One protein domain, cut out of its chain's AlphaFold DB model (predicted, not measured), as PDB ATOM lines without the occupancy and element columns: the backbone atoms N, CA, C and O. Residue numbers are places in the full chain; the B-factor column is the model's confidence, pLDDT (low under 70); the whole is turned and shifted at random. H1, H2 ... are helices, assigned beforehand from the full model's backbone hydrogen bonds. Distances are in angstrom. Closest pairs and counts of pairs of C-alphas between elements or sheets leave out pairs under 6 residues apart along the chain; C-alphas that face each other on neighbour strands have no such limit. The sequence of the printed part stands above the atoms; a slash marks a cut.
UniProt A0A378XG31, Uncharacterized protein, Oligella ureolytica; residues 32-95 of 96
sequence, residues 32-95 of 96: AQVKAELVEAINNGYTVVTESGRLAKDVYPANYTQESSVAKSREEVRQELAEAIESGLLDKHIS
ATOM      1  N   ALA A  32      -4.264 -11.812  26.410       92.69
ATOM      2  CA  ALA A  32      -4.276 -10.442  25.911       92.69
ATOM      3  C   ALA A  32      -5.216 -10.297  24.705       92.69
ATOM      4  O   ALA A  32      -6.037  -9.386  24.692       92.69
ATOM      5  N   GLN A  33      -5.157 -11.234  23.758       90.69
ATOM      6  CA  GLN A  33      -6.033 -11.270  22.587       90.69
ATOM      7  C   GLN A  33      -7.505 -11.434  22.979       90.69
ATOM      8  O   GLN A  33      -8.334 -10.648  22.541       90.69
ATOM      9  N   VAL A  34      -7.814 -12.359  23.895       94.31
ATOM     10  CA  VAL A  34      -9.190 -12.549  24.392       94.31
ATOM     11  C   VAL A  34      -9.738 -11.272  25.038       94.31
ATOM     12  O   VAL A  34     -10.907 -10.939  24.877       94.31
ATOM     13  N   LYS A  35      -8.906 -10.527  25.776       95.25
ATOM     14  CA  LYS A  35      -9.326  -9.246  26.362       95.25
ATOM     15  C   LYS A  35      -9.561  -8.177  25.300       95.25
ATOM     16  O   LYS A  35     -10.503  -7.407  25.446       95.25
ATOM     17  N   ALA A  36      -8.712  -8.121  24.277       93.31
ATOM     18  CA  ALA A  36      -8.885  -7.189  23.170       93.31
ATOM     19  C   ALA A  36     -10.205  -7.459  22.432       93.31
ATOM     20  O   ALA A  36     -11.011  -6.544  22.280       93.31
ATOM     21  N   GLU A  37     -10.471  -8.721  22.099       91.69
ATOM     22  CA  GLU A  37     -11.711  -9.150  21.444       91.69
ATOM     23  C   GLU A  37     -12.946  -8.880  22.316       91.69
ATOM     24  O   GLU A  37     -13.966  -8.402  21.830       91.69
ATOM     25  N   LEU A  38     -12.856  -9.103  23.633       94.56
ATOM     26  CA  LEU A  38     -13.961  -8.794  24.542       94.56
ATOM     27  C   LEU A  38     -14.280  -7.293  24.577       94.56
ATOM     28  O   LEU A  38     -15.448  -6.912  24.589       94.56
ATOM     29  N   VAL A  39     -13.256  -6.437  24.602       94.94
ATOM     30  CA  VAL A  39     -13.443  -4.979  24.556       94.94
ATOM     31  C   VAL A  39     -14.082  -4.564  23.233       94.94
ATOM     32  O   VAL A  39     -15.008  -3.756  23.232       94.94
ATOM     33  N   GLU A  40     -13.644  -5.148  22.121       91.62
ATOM     34  CA  GLU A  40     -14.238  -4.917  20.806       91.62
ATOM     35  C   GLU A  40     -15.711  -5.351  20.754       91.62
ATOM     36  O   GLU A  40     -16.566  -4.593  20.293       91.62
ATOM     37  N   ALA A  41     -16.036  -6.526  21.298       92.81
ATOM     38  CA  ALA A  41     -17.405  -7.023  21.372       92.81
ATOM     39  C   ALA A  41     -18.309  -6.107  22.211       92.81
ATOM     40  O   ALA A  41     -19.449  -5.846  21.830       92.81
ATOM     41  N   ILE A  42     -17.799  -5.584  23.330       93.06
ATOM     42  CA  ILE A  42     -18.524  -4.625  24.173       93.06
ATOM     43  C   ILE A  42     -18.742  -3.308  23.430       93.06
ATOM     44  O   ILE A  42     -19.870  -2.823  23.402       93.06
ATOM     45  N   ASN A  43     -17.701  -2.748  22.812       92.62
ATOM     46  CA  ASN A  43     -17.766  -1.456  22.123       92.62
ATOM     47  C   ASN A  43     -18.723  -1.470  20.928       92.62
ATOM     48  O   ASN A  43     -19.380  -0.469  20.666       92.62
ATOM     49  N   ASN A  44     -18.827  -2.601  20.230       92.19
ATOM     50  CA  ASN A  44     -19.736  -2.773  19.097       92.19
ATOM     51  C   ASN A  44     -21.112  -3.342  19.495       92.19
ATOM     52  O   ASN A  44     -21.973  -3.559  18.641       92.19
ATOM     53  N   GLY A  45     -21.334  -3.615  20.783       93.06
ATOM     54  CA  GLY A  45     -22.608  -4.117  21.290       93.06
ATOM     55  C   GLY A  45     -22.944  -5.548  20.855       93.06
ATOM     56  O   GLY A  45     -24.123  -5.897  20.790       93.06
ATOM     57  N   TYR A  46     -21.933  -6.379  20.584       94.06
ATOM     58  CA  TYR A  46     -22.055  -7.815  20.279       94.06
ATOM     59  C   TYR A  46     -22.267  -8.692  21.526       94.06
ATOM     60  O   TYR A  46     -22.219  -9.917  21.453       94.06
ATOM     61  N   THR A  47     -22.507  -8.087  22.685       94.25
ATOM     62  CA  THR A  47     -22.813  -8.806  23.921       94.25
ATOM     63  C   THR A  47     -24.306  -9.104  24.022       94.25
ATOM     64  O   THR A  47     -25.146  -8.267  23.695       94.25
ATOM     65  N   VAL A  48     -24.653 -10.301  24.492       95.31
ATOM     66  CA  VAL A  48     -26.046 -10.671  24.779       95.31
ATOM     67  C   VAL A  48     -26.487 -10.001  26.079       95.31
ATOM     68  O   VAL A  48     -25.807 -10.126  27.096       95.31
ATOM     69  N   VAL A  49     -27.627  -9.305  26.055       93.19
ATOM     70  CA  VAL A  49     -28.141  -8.543  27.214       93.19
ATOM     71  C   VAL A  49     -29.557  -8.932  27.636       93.19
ATOM     72  O   VAL A  49     -30.085  -8.381  28.599       93.19
ATOM     73  N   THR A  50     -30.186  -9.878  26.936       91.81
ATOM     74  CA  THR A  50     -31.513 -10.404  27.282       91.81
ATOM     75  C   THR A  50     -31.495 -11.926  27.335       91.81
ATOM     76  O   THR A  50     -30.719 -12.576  26.637       91.81
ATOM     77  N   GLU A  51     -32.411 -12.509  28.107       91.94
ATOM     78  CA  GLU A  51     -32.595 -13.970  28.180       91.94
ATOM     79  C   GLU A  51     -32.974 -14.587  26.825       91.94
ATOM     80  O   GLU A  51     -32.689 -15.747  26.554       91.94
ATOM     81  N   SER A  52     -33.566 -13.786  25.937       92.88
ATOM     82  CA  SER A  52     -33.922 -14.177  24.573       92.88
ATOM     83  C   SER A  52     -32.740 -14.174  23.590       92.88
ATOM     84  O   SER A  52     -32.961 -14.332  22.393       92.88
ATOM     85  N   GLY A  53     -31.508 -13.923  24.049       93.44
ATOM     86  CA  GLY A  53     -30.315 -13.956  23.199       93.44
ATOM     87  C   GLY A  53     -30.099 -12.714  22.329       93.44
ATOM     88  O   GLY A  53     -29.333 -12.777  21.372       93.44
ATOM     89  N   ARG A  54     -30.767 -11.586  22.617       95.06
ATOM     90  CA  ARG A  54     -30.607 -10.364  21.810       95.06
ATOM     91  C   ARG A  54     -29.316  -9.633  22.155       95.06
ATOM     92  O   ARG A  54     -28.934  -9.553  23.326       95.06
ATOM     93  N   LEU A  55     -28.689  -9.058  21.131       94.75
ATOM     94  CA  LEU A  55     -27.464  -8.282  21.274       94.75
ATOM     95  C   LEU A  55     -27.754  -6.879  21.818       94.75
ATOM     96  O   LEU A  55     -28.817  -6.302  21.572       94.75
ATOM     97  N   ALA A  56     -26.781  -6.301  22.519       94.50
ATOM     98  CA  ALA A  56     -26.869  -4.957  23.073       94.50
ATOM     99  C   ALA A  56     -27.134  -3.902  21.992       94.50
ATOM    100  O   ALA A  56     -27.962  -3.015  22.203       94.50
ATOM    101  N   LYS A  57     -26.505  -4.036  20.817       93.69
ATOM    102  CA  LYS A  57     -26.721  -3.133  19.677       93.69
ATOM    103  C   LYS A  57     -28.147  -3.162  19.123       93.69
ATOM    104  O   LYS A  57     -28.638  -2.137  18.663       93.69
ATOM    105  N   ASP A  58     -28.832  -4.300  19.222       92.06
ATOM    106  CA  ASP A  58     -30.208  -4.443  18.730       92.06
ATOM    107  C   ASP A  58     -31.220  -3.883  19.738       92.06
ATOM    108  O   ASP A  58     -32.311  -3.443  19.374       92.06
ATOM    109  N   VAL A  59     -30.898  -3.962  21.032       94.44
ATOM    110  CA  VAL A  59     -31.762  -3.497  22.127       94.44
ATOM    111  C   VAL A  59     -31.590  -1.995  22.355       94.44
ATOM    112  O   VAL A  59     -32.580  -1.294  22.559       94.44
ATOM    113  N   TYR A  60     -30.353  -1.497  22.282       93.50
ATOM    114  CA  TYR A  60     -29.980  -0.109  22.555       93.50
ATOM    115  C   TYR A  60     -29.221   0.519  21.373       93.50
ATOM    116  O   TYR A  60     -28.073   0.938  21.529       93.50
ATOM    117  N   PRO A  61     -29.840   0.634  20.184       91.31
ATOM    118  CA  PRO A  61     -29.151   1.059  18.963       91.31
ATOM    119  C   PRO A  61     -28.583   2.483  19.024       91.31
ATOM    120  O   PRO A  61     -27.678   2.802  18.268       91.31
ATOM    121  N   ALA A  62     -29.085   3.340  19.917       92.19
ATOM    122  CA  ALA A  62     -28.564   4.695  20.105       92.19
ATOM    123  C   ALA A  62     -27.191   4.738  20.807       92.19
ATOM    124  O   ALA A  62     -26.496   5.747  20.718       92.19
ATOM    125  N   ASN A  63     -26.801   3.662  21.499       92.25
ATOM    126  CA  ASN A  63     -25.551   3.594  22.264       92.25
ATOM    127  C   ASN A  63     -24.374   3.052  21.443       92.25
ATOM    128  O   ASN A  63     -23.245   3.052  21.927       92.25
ATOM    129  N   TYR A  64     -24.638   2.565  20.231       90.94
ATOM    130  CA  TYR A  64     -23.664   1.877  19.398       90.94
ATOM    131  C   TYR A  64     -23.645   2.496  18.009       90.94
ATOM    132  O   TYR A  64     -24.692   2.726  17.403       90.94
ATOM    133  N   THR A  65     -22.446   2.747  17.488       82.81
ATOM    134  CA  THR A  65     -22.294   3.158  16.096       82.81
ATOM    135  C   THR A  65     -22.750   2.005  15.218       82.81
ATOM    136  O   THR A  65     -22.158   0.927  15.239       82.81
ATOM    137  N   GLN A  66     -23.822   2.214  14.459       71.75
ATOM    138  CA  GLN A  66     -24.207   1.254  13.437       71.75
ATOM    139  C   GLN A  66     -23.129   1.286  12.359       71.75
ATOM    140  O   GLN A  66     -22.845   2.350  11.808       71.75
ATOM    141  N   GLU A  67     -22.527   0.128  12.094       67.44
ATOM    142  CA  GLU A  67     -21.720  -0.106  10.899       67.44
ATOM    143  C   GLU A  67     -22.511   0.443   9.709       67.44
ATOM    144  O   GLU A  67     -23.575  -0.080   9.360       67.44
ATOM    145  N   SER A  68     -22.049   1.552   9.131       60.06
ATOM    146  CA  SER A  68     -22.632   2.023   7.891       60.06
ATOM    147  C   SER A  68     -22.311   0.953   6.864       60.06
ATOM    148  O   SER A  68     -21.151   0.719   6.529       60.06
ATOM    149  N   SER A  69     -23.337   0.252   6.377       62.81
ATOM    150  CA  SER A  69     -23.165  -0.581   5.194       62.81
ATOM    151  C   SER A  69     -22.512   0.305   4.142       62.81
ATOM    152  O   SER A  69     -23.060   1.376   3.854       62.81
ATOM    153  N   VAL A  70     -21.343  -0.097   3.631       75.06
ATOM    154  CA  VAL A  70     -20.650   0.630   2.563       75.06
ATOM    155  C   VAL A  70     -21.689   0.938   1.495       75.06
ATOM    156  O   VAL A  70     -22.250   0.031   0.877       75.06
ATOM    157  N   ALA A  71     -22.036   2.216   1.363       75.50
ATOM    158  CA  ALA A  71     -23.060   2.617   0.422       75.50
ATOM    159  C   ALA A  71     -22.499   2.340  -0.970       75.50
ATOM    160  O   ALA A  71     -21.473   2.915  -1.337       75.50
ATOM    161  N   LYS A  72     -23.157   1.449  -1.723       83.06
ATOM    162  CA  LYS A  72     -22.786   1.183  -3.114       83.06
ATOM    163  C   LYS A  72     -22.728   2.507  -3.859       83.06
ATOM    164  O   LYS A  72     -23.608   3.367  -3.709       83.06
ATOM    165  N   SER A  73     -21.689   2.679  -4.660       88.56
ATOM    166  CA  SER A  73     -21.603   3.823  -5.548       88.56
ATOM    167  C   SER A  73     -22.801   3.817  -6.499       88.56
ATOM    168  O   SER A  73     -23.373   2.778  -6.838       88.56
ATOM    169  N   ARG A  74     -23.201   5.005  -6.963       89.75
ATOM    170  CA  ARG A  74     -24.285   5.122  -7.951       89.75
ATOM    171  C   ARG A  74     -24.001   4.319  -9.220       89.75
ATOM    172  O   ARG A  74     -24.951   3.930  -9.885       89.75
ATOM    173  N   GLU A  75     -22.730   4.105  -9.549       92.06
ATOM    174  CA  GLU A  75     -22.323   3.352 -10.730       92.06
ATOM    175  C   GLU A  75     -22.515   1.845 -10.548       92.06
ATOM    176  O   GLU A  75     -23.153   1.219 -11.387       92.06
ATOM    177  N   GLU A  76     -22.090   1.285  -9.414       89.69
ATOM    178  CA  GLU A  76     -22.340  -0.127  -9.078       89.69
ATOM    179  C   GLU A  76     -23.841  -0.442  -9.079       89.69
ATOM    180  O   GLU A  76     -24.267  -1.442  -9.647       89.69
ATOM    181  N   VAL A  77     -24.670   0.457  -8.535       90.94
ATOM    182  CA  VAL A  77     -26.134   0.289  -8.553       90.94
ATOM    183  C   VAL A  77     -26.693   0.249  -9.980       90.94
ATOM    184  O   VAL A  77     -27.642  -0.488 -10.246       90.94
ATOM    185  N   ARG A  78     -26.136   1.029 -10.916       93.19
ATOM    186  CA  ARG A  78     -26.577   0.995 -12.322       93.19
ATOM    187  C   ARG A  78     -26.154  -0.289 -13.021       93.19
ATOM    188  O   ARG A  78     -26.929  -0.791 -13.829       93.19
ATOM    189  N   GLN A  79     -24.964  -0.799 -12.721       91.94
ATOM    190  CA  GLN A  79     -24.478  -2.057 -13.284       91.94
ATOM    191  C   GLN A  79     -25.335  -3.230 -12.806       91.94
ATOM    192  O   GLN A  79     -25.870  -3.954 -13.636       91.94
ATOM    193  N   GLU A  80     -25.601  -3.325 -11.501       87.94
ATOM    194  CA  GLU A  80     -26.497  -4.351 -10.948       87.94
ATOM    195  C   GLU A  80     -27.909  -4.273 -11.548       87.94
ATOM    196  O   GLU A  80     -28.527  -5.296 -11.839       87.94
ATOM    197  N   LEU A  81     -28.428  -3.058 -11.769       89.44
ATOM    198  CA  LEU A  81     -29.725  -2.878 -12.418       89.44
ATOM    199  C   LEU A  81     -29.706  -3.360 -13.877       89.44
ATOM    200  O   LEU A  81     -30.647  -4.025 -14.305       89.44
ATOM    201  N   ALA A  82     -28.659  -3.041 -14.639       90.44
ATOM    202  CA  ALA A  82     -28.510  -3.498 -16.019       90.44
ATOM    203  C   ALA A  82     -28.396  -5.030 -16.099       90.44
ATOM    204  O   ALA A  82     -29.081  -5.651 -16.910       90.44
ATOM    205  N   GLU A  83     -27.623  -5.643 -15.200       89.06
ATOM    206  CA  GLU A  83     -27.505  -7.099 -15.075       89.06
ATOM    207  C   GLU A  83     -28.848  -7.753 -14.723       89.06
ATOM    208  O   GLU A  83     -29.209  -8.788 -15.287       89.06
ATOM    209  N   ALA A  84     -29.634  -7.150 -13.826       89.19
ATOM    210  CA  ALA A  84     -30.961  -7.648 -13.468       89.19
ATOM    211  C   ALA A  84     -31.959  -7.578 -14.640       89.19
ATOM    212  O   ALA A  84     -32.824  -8.451 -14.765       89.19
ATOM    213  N   ILE A  85     -31.834  -6.562 -15.504       87.75
ATOM    214  CA  ILE A  85     -32.616  -6.433 -16.743       87.75
ATOM    215  C   ILE A  85     -32.198  -7.514 -17.747       87.75
ATOM    216  O   ILE A  85     -33.055  -8.215 -18.276       87.75
ATOM    217  N   GLU A  86     -30.894  -7.680 -17.987       86.81
ATOM    218  CA  GLU A  86     -30.363  -8.640 -18.964       86.81
ATOM    219  C   GLU A  86     -30.646 -10.095 -18.568       86.81
ATOM    220  O   GLU A  86     -31.049 -10.913 -19.394       86.81
ATOM    221  N   SER A  87     -30.503 -10.416 -17.282       87.50
ATOM    222  CA  SER A  87     -30.780 -11.753 -16.745       87.50
ATOM    223  C   SER A  87     -32.277 -12.057 -16.574       87.50
ATOM    224  O   SER A  87     -32.634 -13.173 -16.186       87.50
ATOM    225  N   GLY A  88     -33.160 -11.084 -16.840       82.44
ATOM    226  CA  GLY A  88     -34.605 -11.211 -16.637       82.44
ATOM    227  C   GLY A  88     -35.000 -11.424 -15.170       82.44
ATOM    228  O   GLY A  88     -36.095 -11.916 -14.887       82.44
ATOM    229  N   LEU A  89     -34.115 -11.093 -14.221       80.25
ATOM    230  CA  LEU A  89     -34.352 -11.288 -12.788       80.25
ATOM    231  C   LEU A  89     -35.507 -10.417 -12.286       80.25
ATOM    232  O   LEU A  89     -36.255 -10.839 -11.408       80.25
ATOM    233  N   LEU A  90     -35.672  -9.224 -12.867       75.62
ATOM    234  CA  LEU A  90     -36.733  -8.288 -12.488       75.62
ATOM    235  C   LEU A  90     -38.137  -8.890 -12.662       75.62
ATOM    236  O   LEU A  90     -39.001  -8.675 -11.818       75.62
ATOM    237  N   ASP A  91     -38.346  -9.697 -13.701       68.69
ATOM    238  CA  ASP A  91     -39.660 -10.262 -14.037       68.69
ATOM    239  C   ASP A  91     -40.051 -11.425 -13.102       68.69
ATOM    240  O   ASP A  91     -41.218 -11.607 -12.741       68.69
ATOM    241  N   LYS A  92     -39.051 -12.178 -12.616       63.28
ATOM    242  CA  LYS A  92     -39.247 -13.280 -11.657       63.28
ATOM    243  C   LYS A  92     -39.756 -12.813 -10.294       63.28
ATOM    244  O   LYS A  92     -40.426 -13.583  -9.616       63.28
ATOM    245  N   HIS A  93     -39.449 -11.580  -9.895       60.47
ATOM    246  CA  HIS A  93     -39.871 -11.030  -8.605       60.47
ATOM    247  C   HIS A  93     -41.242 -10.342  -8.639       60.47
ATOM    248  O   HIS A  93     -41.818 -10.118  -7.581       60.47
ATOM    249  N   ILE A  94     -41.780 -10.030  -9.823       62.19
ATOM    250  CA  ILE A  94     -43.110  -9.408  -9.984       62.19
ATOM    251  C   ILE A  94     -44.226 -10.473 -10.051       62.19
ATOM    252  O   ILE A  94     -45.397 -10.163  -9.855       62.19
ATOM    253  N   SER A  95     -43.869 -11.740 -10.285       57.44
ATOM    254  CA  SER A  95     -44.815 -12.844 -10.514       57.44
ATOM    255  C   SER A  95     -45.108 -13.730  -9.283       57.44
ATOM    256  O   SER A  95     -45.615 -14.839  -9.461       57.44
TER     257      SER A  95
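What this domain is: This is residues 32 to 95 of the 96 residues of an uncharacterized protein of Oligella ureolytica (UniProt A0A378XG31). Two small helical ends are held far apart by a stretched link, residues 60 to 73. At one end the longest helix, H3, makes an L with H4; at the other, H1 and short H2 are joined by a long loop. The 64 printed residues hold four named helices, H1 to H4 in chain order, and no named strand: all helix, extended, radius of gyration of the C-alphas 19.4 A, spans 51 by 27 by 23 A.

Where its parts are: H3, residues 74 to 86, is 18.6 A long, from C-alpha 74 at (-24.285, 5.122, -7.951). H4 is residues 89 to 94. H1, residues 32 to 43, is 16.6 A long, from C-alpha 32 at (-4.276, -10.442, 25.911). H2 is residues 56 to 59.

How they stand to each other: H3 and H4 are close but not clearly touching, C-alphas 84 and 90 being closest at 5.9 A, and about perpendicular at 78 degrees. H1 and H2 are near each other. H2 and H3 are apart. Every O i to N i+4 pair is within hydrogen-bond range in H1 and H3; H4 has 0 of 2, with 2 of 3 O i to N i+3 pairs; H2 is too short for an i+4 pair.

The domain as a whole: The C-alphas farthest apart, Ala 32 and Ser 95, are 54.6 A apart. The printed part has no cut. Links H1 to H2 and H2 to H3 are long. Residues 67 to 69 and 91 to 95 have pLDDT under 70.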